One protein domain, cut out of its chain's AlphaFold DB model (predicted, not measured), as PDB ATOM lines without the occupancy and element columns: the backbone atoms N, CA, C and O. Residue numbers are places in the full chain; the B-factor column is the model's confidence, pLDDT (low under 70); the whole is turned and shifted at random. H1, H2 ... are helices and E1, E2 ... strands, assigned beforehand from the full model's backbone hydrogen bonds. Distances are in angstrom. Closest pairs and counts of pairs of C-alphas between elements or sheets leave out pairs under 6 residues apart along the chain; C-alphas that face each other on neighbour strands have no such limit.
ATOM      1  N   LYS A 340     204.735 180.428 202.150       57.56
ATOM      2  CA  LYS A 340     205.511 181.489 202.816       57.56
ATOM      3  C   LYS A 340     205.003 181.755 204.241       57.56
ATOM      4  O   LYS A 340     205.815 181.824 205.153       57.56
ATOM      5  N   CYS A 341     203.683 181.810 204.421       52.69
ATOM      6  CA  CYS A 341     203.017 182.047 205.707       52.69
ATOM      7  C   CYS A 341     203.125 180.838 206.657       52.69
ATOM      8  O   CYS A 341     203.210 180.985 207.871       52.69
ATOM      9  N   TRP A 342     203.179 179.620 206.110       56.50
ATOM     10  CA  TRP A 342     203.266 178.397 206.918       56.50
ATOM     11  C   TRP A 342     204.653 178.145 207.533       56.50
ATOM     12  O   TRP A 342     204.772 177.490 208.563       56.50
ATOM     13  N   ASN A 343     205.715 178.627 206.881       54.84
ATOM     14  CA  ASN A 343     207.095 178.421 207.334       54.84
ATOM     15  C   ASN A 343     207.620 179.563 208.220       54.84
ATOM     16  O   ASN A 343     208.744 179.475 208.715       54.84
ATOM     17  N   SER A 344     206.842 180.631 208.392       57.25
ATOM     18  CA  SER A 344     207.160 181.761 209.260       57.25
ATOM     19  C   SER A 344     206.696 181.531 210.695       57.25
ATOM     20  O   SER A 344     205.779 180.756 210.958       57.25
ATOM     21  N   GLU A 345     207.317 182.247 211.628       54.97
ATOM     22  CA  GLU A 345     206.878 182.285 213.018       54.97
ATOM     23  C   GLU A 345     205.459 182.872 213.093       54.97
ATOM     24  O   GLU A 345     205.226 183.990 212.626       54.97
ATOM     25  N   MET A 346     204.508 182.097 213.625       54.69
ATOM     26  CA  MET A 346     203.099 182.481 213.715       54.69
ATOM     27  C   MET A 346     202.740 182.799 215.158       54.69
ATOM     28  O   MET A 346     203.013 182.008 216.058       54.69
ATOM     29  N   TRP A 347     202.129 183.961 215.361       57.00
ATOM     30  CA  TRP A 347     201.734 184.455 216.672       57.00
ATOM     31  C   TRP A 347     200.266 184.866 216.640       57.00
ATOM     32  O   TRP A 347     199.700 185.178 215.587       57.00
ATOM     33  N   GLU A 348     199.632 184.843 217.802       67.56
ATOM     34  CA  GLU A 348     198.272 185.331 217.982       67.56
ATOM     35  C   GLU A 348     198.337 186.671 218.706       67.56
ATOM     36  O   GLU A 348     199.008 186.796 219.730       67.56
ATOM     37  N   VAL A 349     197.673 187.686 218.153       60.03
ATOM     38  CA  VAL A 349     197.588 188.998 218.799       60.03
ATOM     39  C   VAL A 349     196.234 189.130 219.473       60.03
ATOM     40  O   VAL A 349     195.200 188.838 218.870       60.03
ATOM     41  N   GLU A 350     196.262 189.578 220.723       69.62
ATOM     42  CA  GLU A 350     195.087 189.764 221.567       69.62
ATOM     43  C   GLU A 350     194.757 191.247 221.701       69.62
ATOM     44  O   GLU A 350     195.645 192.076 221.917       69.62
ATOM     45  N   LEU A 351     193.470 191.583 221.619       66.25
ATOM     46  CA  LEU A 351     193.002 192.946 221.835       66.25
ATOM     47  C   LEU A 351     191.718 192.971 222.673       66.25
ATOM     48  O   LEU A 351     190.837 192.120 222.523       66.25
ATOM     49  N   TRP A 352     191.635 193.965 223.559       61.50
ATOM     50  CA  TRP A 352     190.540 194.190 224.502       61.50
ATOM     51  C   TRP A 352     189.785 195.458 224.114       61.50
ATOM     52  O   TRP A 352     190.326 196.551 224.268       61.50
ATOM     53  N   GLU A 353     188.548 195.349 223.632       63.03
ATOM     54  CA  GLU A 353     187.754 196.552 223.359       63.03
ATOM     55  C   GLU A 353     186.261 196.357 223.602       63.03
ATOM     56  O   GLU A 353     185.748 195.236 223.671       63.03
ATOM     57  N   ASN A 354     185.583 197.492 223.772       58.00
ATOM     58  CA  ASN A 354     184.240 197.539 224.303       58.00
ATOM     59  C   ASN A 354     183.182 197.212 223.247       58.00
ATOM     60  O   ASN A 354     182.228 196.577 223.658       58.00
ATOM     61  N   GLU A 355     183.310 197.563 221.945       53.34
ATOM     62  CA  GLU A 355     182.231 197.331 220.939       53.34
ATOM     63  C   GLU A 355     182.626 197.282 219.431       53.34
ATOM     64  O   GLU A 355     181.733 197.091 218.605       53.34
ATOM     65  N   SER A 356     183.895 197.416 219.007       50.91
ATOM     66  CA  SER A 356     184.227 197.547 217.566       50.91
ATOM     67  C   SER A 356     184.795 196.269 216.916       50.91
ATOM     68  O   SER A 356     185.609 195.562 217.505       50.91
ATOM     69  N   SER A 357     184.360 195.958 215.685       51.81
ATOM     70  CA  SER A 357     184.920 194.890 214.830       51.81
ATOM     71  C   SER A 357     185.896 195.416 213.770       51.81
ATOM     72  O   SER A 357     186.431 194.639 212.983       51.81
ATOM     73  N   ASN A 358     186.099 196.736 213.710       53.22
ATOM     74  CA  ASN A 358     186.926 197.414 212.710       53.22
ATOM     75  C   ASN A 358     188.223 197.907 213.366       53.22
ATOM     76  O   ASN A 358     188.494 199.101 213.472       53.22
ATOM     77  N   LEU A 359     188.971 196.944 213.901       59.38
ATOM     78  CA  LEU A 359     190.175 197.166 214.690       59.38
ATOM     79  C   LEU A 359     191.368 197.401 213.755       59.38
ATOM     80  O   LEU A 359     191.934 196.454 213.201       59.38
ATOM     81  N   THR A 360     191.746 198.668 213.577       55.97
ATOM     82  CA  THR A 360     192.937 199.080 212.822       55.97
ATOM     83  C   THR A 360     194.064 199.449 213.780       55.97
ATOM     84  O   THR A 360     194.071 200.546 214.335       55.97
ATOM     85  N   PHE A 361     195.039 198.560 213.953       66.62
ATOM     86  CA  PHE A 361     196.342 198.929 214.503       66.62
ATOM     87  C   PHE A 361     197.456 198.441 213.588       66.62
ATOM     88  O   PHE A 361     197.316 197.446 212.874       66.62
ATOM     89  N   SER A 362     198.566 199.168 213.614       66.81
ATOM     90  CA  SER A 362     199.763 198.830 212.859       66.81
ATOM     91  C   SER A 362     200.597 197.836 213.655       66.81
ATOM     92  O   SER A 362     200.888 198.062 214.830       66.81
ATOM     93  N   LEU A 363     200.970 196.731 213.018       76.56
ATOM     94  CA  LEU A 363     201.890 195.765 213.600       76.56
ATOM     95  C   LEU A 363     203.311 196.342 213.665       76.56
ATOM     96  O   LEU A 363     203.640 197.316 212.985       76.56
ATOM     97  N   ALA A 364     204.155 195.735 214.500       75.25
ATOM     98  CA  ALA A 364     205.579 196.041 214.507       75.25
ATOM     99  C   ALA A 364     206.218 195.705 213.138       75.25
ATOM    100  O   ALA A 364     205.711 194.823 212.440       75.25
ATOM    101  N   PRO A 365     207.332 196.360 212.762       73.50
ATOM    102  CA  PRO A 365     208.028 196.098 211.503       73.50
ATOM    103  C   PRO A 365     208.295 194.605 211.274       73.50
ATOM    104  O   PRO A 365     208.680 193.885 212.199       73.50
ATOM    105  N   GLY A 366     208.068 194.132 210.051       78.25
ATOM    106  CA  GLY A 366     208.190 192.717 209.685       78.25
ATOM    107  C   GLY A 366     207.017 191.808 210.071       78.25
ATOM    108  O   GLY A 366     206.993 190.658 209.645       78.25
ATOM    109  N   TRP A 367     206.025 192.277 210.829       79.38
ATOM    110  CA  TRP A 367     204.831 191.491 211.150       79.38
ATOM    111  C   TRP A 367     203.681 191.841 210.217       79.38
ATOM    112  O   TRP A 367     203.372 193.009 209.991       79.38
ATOM    113  N   SER A 368     202.999 190.819 209.711       80.19
ATOM    114  CA  SER A 368     201.856 190.994 208.819       80.19
ATOM    115  C   SER A 368     200.676 190.135 209.257       80.19
ATOM    116  O   SER A 368     200.837 189.044 209.809       80.19
ATOM    117  N   PHE A 369     199.464 190.649 209.044       81.62
ATOM    118  CA  PHE A 369     198.250 189.879 209.281       81.62
ATOM    119  C   PHE A 369     198.113 188.776 208.235       81.62
ATOM    120  O   PHE A 369     198.522 188.922 207.081       81.62
ATOM    121  N   VAL A 370     197.489 187.670 208.628       80.56
ATOM    122  CA  VAL A 370     197.041 186.668 207.663       80.56
ATOM    123  C   VAL A 370     195.874 187.269 206.870       80.56
ATOM    124  O   VAL A 370     194.781 187.440 207.401       80.56
ATOM    125  N   GLU A 371     196.103 187.610 205.598       74.56
ATOM    126  CA  GLU A 371     195.138 188.334 204.748       74.56
ATOM    127  C   GLU A 371     193.804 187.598 204.561       74.56
ATOM    128  O   GLU A 371     192.769 188.220 204.339       74.56
ATOM    129  N   THR A 372     193.810 186.268 204.662       72.75
ATOM    130  CA  THR A 372     192.608 185.438 204.515       72.75
ATOM    131  C   THR A 372     191.737 185.399 205.769       72.75
ATOM    132  O   THR A 372     190.699 184.740 205.763       72.75
ATOM    133  N   GLU A 373     192.166 186.031 206.863       75.06
ATOM    134  CA  GLU A 373     191.499 185.966 208.159       75.06
ATOM    135  C   GLU A 373     191.214 187.349 208.717       75.06
ATOM    136  O   GLU A 373     192.092 188.209 208.749       75.06
ATOM    137  N   ASP A 374     190.009 187.524 209.247       79.69
ATOM    138  CA  ASP A 374     189.624 188.693 210.031       79.69
ATOM    139  C   ASP A 374     189.632 188.395 211.534       79.69
ATOM    140  O   ASP A 374     189.830 187.258 211.970       79.69
ATOM    141  N   TRP A 375     189.432 189.446 212.327       80.19
ATOM    142  CA  TRP A 375     189.300 189.374 213.778       80.19
ATOM    143  C   TRP A 375     188.245 188.352 214.207       80.19
ATOM    144  O   TRP A 375     187.088 188.407 213.789       80.19
ATOM    145  N   ARG A 376     188.641 187.428 215.083       81.19
ATOM    146  CA  ARG A 376     187.764 186.408 215.658       81.19
ATOM    147  C   ARG A 376     187.424 186.777 217.093       81.19
ATOM    148  O   ARG A 376     188.292 187.192 217.858       81.19
ATOM    149  N   LYS A 377     186.147 186.637 217.454       83.50
ATOM    150  CA  LYS A 377     185.701 186.765 218.844       83.50
ATOM    151  C   LYS A 377     186.077 185.499 219.613       83.50
ATOM    152  O   LYS A 377     185.755 184.398 219.167       83.50
ATOM    153  N   ASP A 378     186.723 185.655 220.763       81.31
ATOM    154  CA  ASP A 378     186.968 184.543 221.677       81.31
ATOM    155  C   ASP A 378     185.697 184.253 222.492       81.31
ATOM    156  O   ASP A 378     185.377 184.937 223.468       81.31
ATOM    157  N   VAL A 379     184.951 183.242 222.043       82.31
ATOM    158  CA  VAL A 379     183.714 182.752 222.679       82.31
ATOM    159  C   VAL A 379     183.968 181.724 223.783       82.31
ATOM    160  O   VAL A 379     183.019 181.262 224.406       82.31
ATOM    161  N   VAL A 380     185.221 181.324 224.014       80.31
ATOM    162  CA  VAL A 380     185.566 180.392 225.098       80.31
ATOM    163  C   VAL A 380     185.721 181.167 226.402       80.31
ATOM    164  O   VAL A 380     185.286 180.710 227.460       80.31
ATOM    165  N   GLY A 381     186.308 182.367 226.331       75.56
ATOM    166  CA  GLY A 381     186.389 183.274 227.475       75.56
ATOM    167  C   GLY A 381     187.301 182.785 228.597       75.56
ATOM    168  O   GLY A 381     187.175 183.257 229.724       75.56
ATOM    169  N   GLU A 382     188.208 181.846 228.315       79.94
ATOM    170  CA  GLU A 382     189.111 181.236 229.304       79.94
ATOM    171  C   GLU A 382     189.980 182.282 230.011       79.94
ATOM    172  O   GLU A 382     190.203 182.217 231.220       79.94
ATOM    173  N   TRP A 383     190.369 183.323 229.275       79.88
ATOM    174  CA  TRP A 383     191.125 184.470 229.770       79.88
ATOM    175  C   TRP A 383     190.488 185.170 230.982       79.88
ATOM    176  O   TRP A 383     191.180 185.866 231.724       79.88
ATOM    177  N   SER A 384     189.172 185.035 231.183       78.19
ATOM    178  CA  SER A 384     188.451 185.701 232.269       78.19
ATOM    179  C   SER A 384     188.430 184.889 233.568       78.19
ATOM    180  O   SER A 384     188.065 185.430 234.612       78.19
ATOM    181  N   GLY A 385     188.766 183.593 233.508       80.94
ATOM    182  CA  GLY A 385     188.653 182.632 234.613       80.94
ATOM    183  C   GLY A 385     187.216 182.286 235.033       80.94
ATOM    184  O   GLY A 385     187.012 181.361 235.816       80.94
ATOM    185  N   VAL A 386     186.213 183.005 234.519       82.31
ATOM    186  CA  VAL A 386     184.783 182.838 234.843       82.31
ATOM    187  C   VAL A 386     183.937 182.455 233.624       82.31
ATOM    188  O   VAL A 386     182.731 182.243 233.761       82.31
ATOM    189  N   GLY A 387     184.563 182.361 232.447       85.12
ATOM    190  CA  GLY A 387     183.904 182.196 231.153       85.12
ATOM    191  C   GLY A 387     183.357 183.512 230.596       85.12
ATOM    192  O   GLY A 387     183.581 184.590 231.155       85.12
ATOM    193  N   CYS A 388     182.634 183.429 229.488       86.62
ATOM    194  CA  CYS A 388     181.963 184.546 228.824       86.62
ATOM    195  C   CYS A 388     180.539 184.149 228.396       86.62
ATOM    196  O   CYS A 388     180.127 183.003 228.588       86.62
ATOM    197  N   ASP A 389     179.769 185.107 227.878       86.00
ATOM    198  CA  ASP A 389     178.461 184.829 227.273       86.00
ATOM    199  C   ASP A 389     178.583 184.167 225.882       86.00
ATOM    200  O   ASP A 389     179.680 183.964 225.359       86.00
ATOM    201  N   GLU A 390     177.444 183.859 225.247       84.38
ATOM    202  CA  GLU A 390     177.371 183.265 223.893       84.38
ATOM    203  C   GLU A 390     178.085 184.103 222.817       84.38
ATOM    204  O   GLU A 390     178.423 183.631 221.726       84.38
ATOM    205  N   ASP A 391     178.329 185.367 223.133       81.69
ATOM    206  CA  ASP A 391     178.933 186.353 222.275       81.69
ATOM    207  C   ASP A 391     180.378 186.688 222.678       81.69
ATOM    208  O   ASP A 391     181.012 187.488 221.995       81.69
ATOM    209  N   GLY A 392     180.954 186.069 223.709       84.94
ATOM    210  CA  GLY A 392     182.326 186.329 224.156       84.94
ATOM    211  C   GLY A 392     182.491 187.518 225.113       84.94
ATOM    212  O   GLY A 392     183.618 187.940 225.376       84.94
ATOM    213  N   TRP A 393     181.402 188.097 225.625       85.19
ATOM    214  CA  TRP A 393     181.437 189.184 226.603       85.19
ATOM    215  C   TRP A 393     181.602 188.686 228.032       85.19
ATOM    216  O   TRP A 393     181.020 187.691 228.461       85.19
ATOM    217  N   VAL A 394     182.349 189.466 228.802       87.50
ATOM    218  CA  VAL A 394     182.481 189.329 230.249       87.50
ATOM    219  C   VAL A 394     182.055 190.633 230.885       87.50
ATOM    220  O   VAL A 394     182.540 191.697 230.503       87.50
ATOM    221  N   TYR A 395     181.166 190.538 231.864       87.50
ATOM    222  CA  TYR A 395     180.523 191.671 232.509       87.50
ATOM    223  C   TYR A 395     181.158 191.954 233.868       87.50
ATOM    224  O   TYR A 395     181.372 191.036 234.660       87.50
ATOM    225  N   THR A 396     181.426 193.223 234.151       85.19
ATOM    226  CA  THR A 396     182.024 193.700 235.404       85.19
ATOM    227  C   THR A 396     181.269 194.918 235.939       85.19
ATOM    228  O   THR A 396     180.471 195.546 235.233       85.19
ATOM    229  N   ASN A 397     181.490 195.254 237.210       84.06
ATOM    230  CA  ASN A 397     181.013 196.525 237.748       84.06
ATOM    231  C   ASN A 397     181.851 197.712 237.222       84.06
ATOM    232  O   ASN A 397     182.799 197.555 236.451       84.06
ATOM    233  N   ASP A 398     181.487 198.915 237.641       81.06
ATOM    234  CA  ASP A 398     182.181 200.180 237.373       81.06
ATOM    235  C   ASP A 398     183.661 200.193 237.803       81.06
ATOM    236  O   ASP A 398     184.471 200.906 237.215       81.06
ATOM    237  N   ALA A 399     184.031 199.357 238.775       80.88
ATOM    238  CA  ALA A 399     185.401 199.184 239.256       80.88
ATOM    239  C   ALA A 399     186.163 198.010 238.603       80.88
ATOM    240  O   ALA A 399     187.223 197.634 239.099       80.88
ATOM    241  N   TRP A 400     185.650 197.412 237.518       80.88
ATOM    242  CA  TRP A 400     186.235 196.230 236.847       80.88
ATOM    243  C   TRP A 400     186.349 194.971 237.730       80.88
ATOM    244  O   TRP A 400     187.112 194.049 237.438       80.88
ATOM    245  N   LEU A 401     185.571 194.906 238.809       79.12
ATOM    246  CA  LEU A 401     185.514 193.793 239.749       79.12
ATOM    247  C   LEU A 401     184.263 192.936 239.520       79.12
ATOM    248  O   LEU A 401     183.284 193.353 238.898       79.12
ATOM    249  N   GLY A 402     184.299 191.713 240.056       79.88
ATOM    250  CA  GLY A 402     183.149 190.809 240.040       79.88
ATOM    251  C   GLY A 402     182.797 190.294 238.647       79.88
ATOM    252  O   GLY A 402     181.619 190.257 238.308       79.88
ATOM    253  N   ALA A 403     183.805 189.906 237.859       84.19
ATOM    254  CA  ALA A 403     183.624 189.377 236.511       84.19
ATOM    255  C   ALA A 403     182.606 188.228 236.482       84.19
ATOM    256  O   ALA A 403     182.689 187.285 237.274       84.19
ATOM    257  N   ARG A 404     181.644 188.308 235.558       83.50
ATOM    258  CA  ARG A 404     180.631 187.275 235.334       83.50
ATOM    259  C   ARG A 404     180.376 187.051 233.843       83.50
ATOM    260  O   ARG A 404     180.447 188.004 233.067       83.50
ATOM    261  N   PRO A 405     179.995 185.822 233.455       86.00
ATOM    262  CA  PRO A 405     179.631 185.490 232.079       86.00
ATOM    263  C   PRO A 405     178.232 185.991 231.684       86.00
ATOM    264  O   PRO A 405     177.804 185.777 230.562       86.00
ATOM    265  N   ALA A 406     177.488 186.628 232.592       84.62
ATOM    266  CA  ALA A 406     176.164 187.173 232.315       84.62
ATOM    267  C   ALA A 406     175.973 188.514 233.041       84.62
ATOM    268  O   ALA A 406     176.518 188.690 234.141       84.62
ATOM    269  N   PRO A 407     175.181 189.440 232.469       84.19
ATOM    270  CA  PRO A 407     174.854 190.694 233.126       84.19
ATOM    271  C   PRO A 407     174.103 190.420 234.432       84.19
ATOM    272  O   PRO A 407     173.272 189.516 234.526       84.19
ATOM    273  N   TYR A 408     174.407 191.202 235.463       80.12
ATOM    274  CA  TYR A 408     173.821 191.043 236.790       80.12
ATOM    275  C   TYR A 408     173.323 192.384 237.316       80.12
ATOM    276  O   TYR A 408     173.777 193.433 236.881       80.12
ATOM    277  N   THR A 409     172.377 192.356 238.252       76.19
ATOM    278  CA  THR A 409     171.765 193.563 238.841       76.19
ATOM    279  C   THR A 409     172.049 193.712 240.338       76.19
ATOM    280  O   THR A 409     171.785 194.758 240.923       76.19
ATOM    281  N   ALA A 410     172.618 192.687 240.980       63.91
ATOM    282  CA  ALA A 410     172.975 192.722 242.396       63.91
ATOM    283  C   ALA A 410     174.239 193.573 242.637       63.91
ATOM    284  O   ALA A 410     175.241 193.391 241.951       63.91
ATOM    285  N   GLY A 411     174.214 194.469 243.632       62.34
ATOM    286  CA  GLY A 411     175.393 195.240 244.057       62.34
ATOM    287  C   GLY A 411     175.858 196.329 243.078       62.34
ATOM    288  O   GLY A 411     177.057 196.491 242.897       62.34
ATOM    289  N   GLY A 412     174.928 197.040 242.428       67.69
ATOM    290  CA  GLY A 412     175.228 198.095 241.439       67.69
ATOM    291  C   GLY A 412     175.146 197.629 239.980       67.69
ATOM    292  O   GLY A 412     175.050 198.450 239.076       67.69
ATOM    293  N   GLY A 413     175.080 196.314 239.768       76.75
ATOM    294  CA  GLY A 413     174.897 195.684 238.467       76.75
ATOM    295  C   GLY A 413     176.138 195.683 237.566       76.75
ATOM    296  O   GLY A 413     177.193 196.208 237.916       76.75
ATOM    297  N   SER A 414     176.025 195.037 236.407       79.12
ATOM    298  CA  SER A 414     177.050 195.046 235.365       79.12
ATOM    299  C   SER A 414     176.981 196.354 234.581       79.12
ATOM    300  O   SER A 414     176.031 196.567 233.827       79.12
ATOM    301  N   VAL A 415     177.983 197.211 234.760       79.19
ATOM    302  CA  VAL A 415     178.071 198.533 234.113       79.19
ATOM    303  C   VAL A 415     179.104 198.527 232.986       79.19
ATOM    304  O   VAL A 415     178.998 199.296 232.036       79.19
ATOM    305  N   THR A 416     180.085 197.629 233.057       81.19
ATOM    306  CA  THR A 416     181.138 197.475 232.052       81.19
ATOM    307  C   THR A 416     181.103 196.067 231.462       81.19
ATOM    308  O   THR A 416     180.679 195.106 232.113       81.19
ATOM    309  N   ARG A 417     181.537 195.934 230.206       83.94
ATOM    310  CA  ARG A 417     181.755 194.644 229.549       83.94
ATOM    311  C   ARG A 417     183.090 194.655 228.812       83.94
ATOM    312  O   ARG A 417     183.614 195.712 228.495       83.94
ATOM    313  N   ARG A 418     183.668 193.488 228.557       84.69
ATOM    314  CA  ARG A 418     184.864 193.343 227.716       84.69
ATOM    315  C   ARG A 418     184.842 192.017 226.978       84.69
ATOM    316  O   ARG A 418     184.356 191.023 227.512       84.69
ATOM    317  N   ARG A 419     185.385 192.015 225.766       84.50
ATOM    318  CA  ARG A 419     185.556 190.837 224.916       84.50
ATOM    319  C   ARG A 419     186.994 190.802 224.418       84.50
ATOM    320  O   ARG A 419     187.580 191.849 224.147       84.50
ATOM    321  N   ARG A 420     187.536 189.592 224.292       83.06
ATOM    322  CA  ARG A 420     188.830 189.348 223.662       83.06
ATOM    323  C   ARG A 420     188.637 189.090 222.171       83.06
ATOM    324  O   ARG A 420     187.828 188.251 221.773       83.06
ATOM    325  N   TRP A 421     189.398 189.815 221.364       81.56
ATOM    326  CA  TRP A 421     189.521 189.585 219.931       81.56
ATOM    327  C   TRP A 421     190.883 188.982 219.632       81.56
ATOM    328  O   TRP A 421     191.885 189.426 220.194       81.56
ATOM    329  N   THR A 422     190.917 187.993 218.743       82.88
ATOM    330  CA  THR A 422     192.170 187.393 218.297       82.88
ATOM    331  C   THR A 422     192.292 187.377 216.785       82.88
ATOM    332  O   THR A 422     191.311 187.237 216.046       82.88
ATOM    333  N   ARG A 423     193.521 187.570 216.306       83.88
ATOM    334  CA  ARG A 423     193.866 187.471 214.888       83.88
ATOM    335  C   ARG A 423     195.288 186.950 214.751       83.88
ATOM    336  O   ARG A 423     196.176 187.340 215.511       83.88
ATOM    337  N   ARG A 424     195.497 186.066 213.775       81.38
ATOM    338  CA  ARG A 424     196.812 185.488 213.499       81.38
ATOM    339  C   ARG A 424     197.679 186.464 212.719       81.38
ATOM    340  O   ARG A 424     197.224 187.118 211.775       81.38
ATOM    341  N   VAL A 425     198.940 186.519 213.116       83.94
ATOM    342  CA  VAL A 425     199.991 187.280 212.450       83.94
ATOM    343  C   VAL A 425     201.169 186.371 212.165       83.94
ATOM    344  O   VAL A 425     201.411 185.393 212.876       83.94
ATOM    345  N   TRP A 426     201.907 186.702 211.118       82.19
ATOM    346  CA  TRP A 426     203.104 185.979 210.731       82.19
ATOM    347  C   TRP A 426     204.239 186.953 210.435       82.19
ATOM    348  O   TRP A 426     204.016 188.089 210.000       82.19
ATOM    349  N   PHE A 427     205.461 186.505 210.704       81.50
ATOM    350  CA  PHE A 427     206.656 187.309 210.488       81.50
ATOM    351  C   PHE A 427     207.175 187.166 209.048       81.50
ATOM    352  O   PHE A 427     207.639 186.096 208.644       81.50
ATOM    353  N   ASP A 428     207.123 188.252 208.273       81.56
ATOM    354  CA  ASP A 428     207.707 188.338 206.936       81.56
ATOM    355  C   ASP A 428     209.136 188.884 207.004       81.56
ATOM    356  O   ASP A 428     209.390 190.088 207.071       81.56
ATOM    357  N   VAL A 429     210.092 187.960 206.919       78.31
ATOM    358  CA  VAL A 429     211.532 188.248 206.930       78.31
ATOM    359  C   VAL A 429     211.946 189.206 205.804       78.31
ATOM    360  O   VAL A 429     212.887 189.979 205.972       78.31
ATOM    361  N   GLU A 430     211.279 189.167 204.650       77.62
ATOM    362  CA  GLU A 430     211.621 190.041 203.520       77.62
ATOM    363  C   GLU A 430     211.085 191.459 203.732       77.62
ATOM    364  O   GLU A 430     211.782 192.427 203.431       77.62
ATOM    365  N   LEU A 431     209.897 191.588 204.328       73.31
ATOM    366  CA  LEU A 431     209.340 192.882 204.723       73.31
ATOM    367  C   LEU A 431     210.219 193.545 205.795       73.31
ATOM    368  O   LEU A 431     210.587 194.708 205.651       73.31
ATOM    369  N   ALA A 432     210.656 192.774 206.797       76.25
ATOM    370  CA  ALA A 432     211.554 193.253 207.848       76.25
ATOM    371  C   ALA A 432     212.872 193.816 207.279       76.25
ATOM    372  O   ALA A 432     213.309 194.901 207.658       76.25
ATOM    373  N   LYS A 433     213.490 193.118 206.315       78.88
ATOM    374  CA  LYS A 433     214.729 193.574 205.656       78.88
ATOM    375  C   LYS A 433     214.526 194.826 204.803       78.88
ATOM    376  O   LYS A 433     215.415 195.675 204.752       78.88
ATOM    377  N   LEU A 434     213.390 194.931 204.111       74.00
ATOM    378  CA  LEU A 434     213.050 196.110 203.312       74.00
ATOM    379  C   LEU A 434     212.863 197.342 204.206       74.00
ATOM    380  O   LEU A 434     213.369 198.416 203.881       74.00
ATOM    381  N   GLU A 435     212.210 197.181 205.356       70.12
ATOM    382  CA  GLU A 435     211.987 198.253 206.329       70.12
ATOM    383  C   GLU A 435     213.283 198.673 207.047       70.12
ATOM    384  O   GLU A 435     213.548 199.869 207.189       70.12
ATOM    385  N   GLU A 436     214.158 197.723 207.403       69.31
ATOM    386  CA  GLU A 436     215.500 198.014 207.935       69.31
ATOM    387  C   GLU A 436     216.407 198.725 206.917       69.31
ATOM    388  O   GLU A 436     217.205 199.595 207.284       69.31
ATOM    389  N   GLY A 437     216.293 198.370 205.632       65.38
ATOM    390  CA  GLY A 437     217.011 199.029 204.542       65.38
ATOM    391  C   GLY A 437     216.560 200.476 204.336       65.38
ATOM    392  O   GLY A 437     217.394 201.363 204.158       65.38
ATOM    393  N   ASN A 438     215.254 200.734 204.439       60.09
ATOM    394  CA  ASN A 438     214.680 202.068 204.272       60.09
ATOM    395  C   ASN A 438     214.960 202.984 205.482       60.09
ATOM    396  O   ASN A 438     215.196 204.181 205.320       60.09
ATOM    397  N   GLY A 439     215.031 202.422 206.696       55.50
ATOM    398  CA  GLY A 439     215.381 203.155 207.921       55.50
ATOM    399  C   GLY A 439     216.835 203.649 207.982       55.50
ATOM    400  O   GLY A 439     217.130 204.593 208.712       55.50
ATOM    401  N   LYS A 440     217.749 203.059 207.196       52.22
ATOM    402  CA  LYS A 440     219.149 203.515 207.082       52.22
ATOM    403  C   LYS A 440     219.352 204.665 206.093       52.22
ATOM    404  O   LYS A 440     220.395 205.302 206.149       52.22
ATOM    405  N   SER A 441     218.382 204.947 205.220       48.88
ATOM    406  CA  SER A 441     218.458 206.064 204.264       48.88
ATOM    407  C   SER A 441     217.847 207.370 204.795       48.88
ATOM    408  O   SER A 441     217.953 208.396 204.128       48.88
TER     409      SER A 441
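What this domain is: This is residues 340 to 441 of the 443 residues of the protein "Pex24p domain-containing protein" of Coprinopsis cinerea (strain Okayama-7 / 130 / ATCC MYA-4618 / FGSC 9003) (UniProt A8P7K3). With little regular structure, this is a rod strung along one long strand, E4, to which E1, E2 and E3 pair at staggered places, with H1 at one end. The printed part has 102 residues, 38 of them in named elements, in the order E1, E2, E3, E4, H1; the class is mixed, and the branched sheet is antiparallel. It is loose, with radius of gyration of the C-alphas 18.1 A and spans of 60 by 29 by 21 A.

How they stand to each other: E1, residues 346 to 353, lies on one side of E4, residues 416 to 427; N 347 and O 425 are 3.0 A apart. E2, residues 367 to 369, lies on the other side, N 368 and O 426 at 2.9 A. E3, residues 393 to 396, forms a hairpin with E4, N 394 and O 418 at 2.8 A. H1, residues 429 to 439, is only just not on the sheet, with 4 pairs of C-alphas within 10 A; every O i to N i+4 pair in it is within hydrogen-bond range.

Where its parts are: E4 runs 34.9 A from C-alpha 416 at (181.138, 197.475, 232.052), E1 22.9 A, and H1 15.4 A to C-alpha 439 at (215.381, 203.155, 207.921).

The domain as a whole: The farthest C-alphas, Ala 410 and Ser 441, are 60.8 A apart. The printed part has no cut; the links between E1, E2, E3 and E4 are long. Residues 340 to 362, 410 to 412 and 436 to 441 have pLDDT under 70.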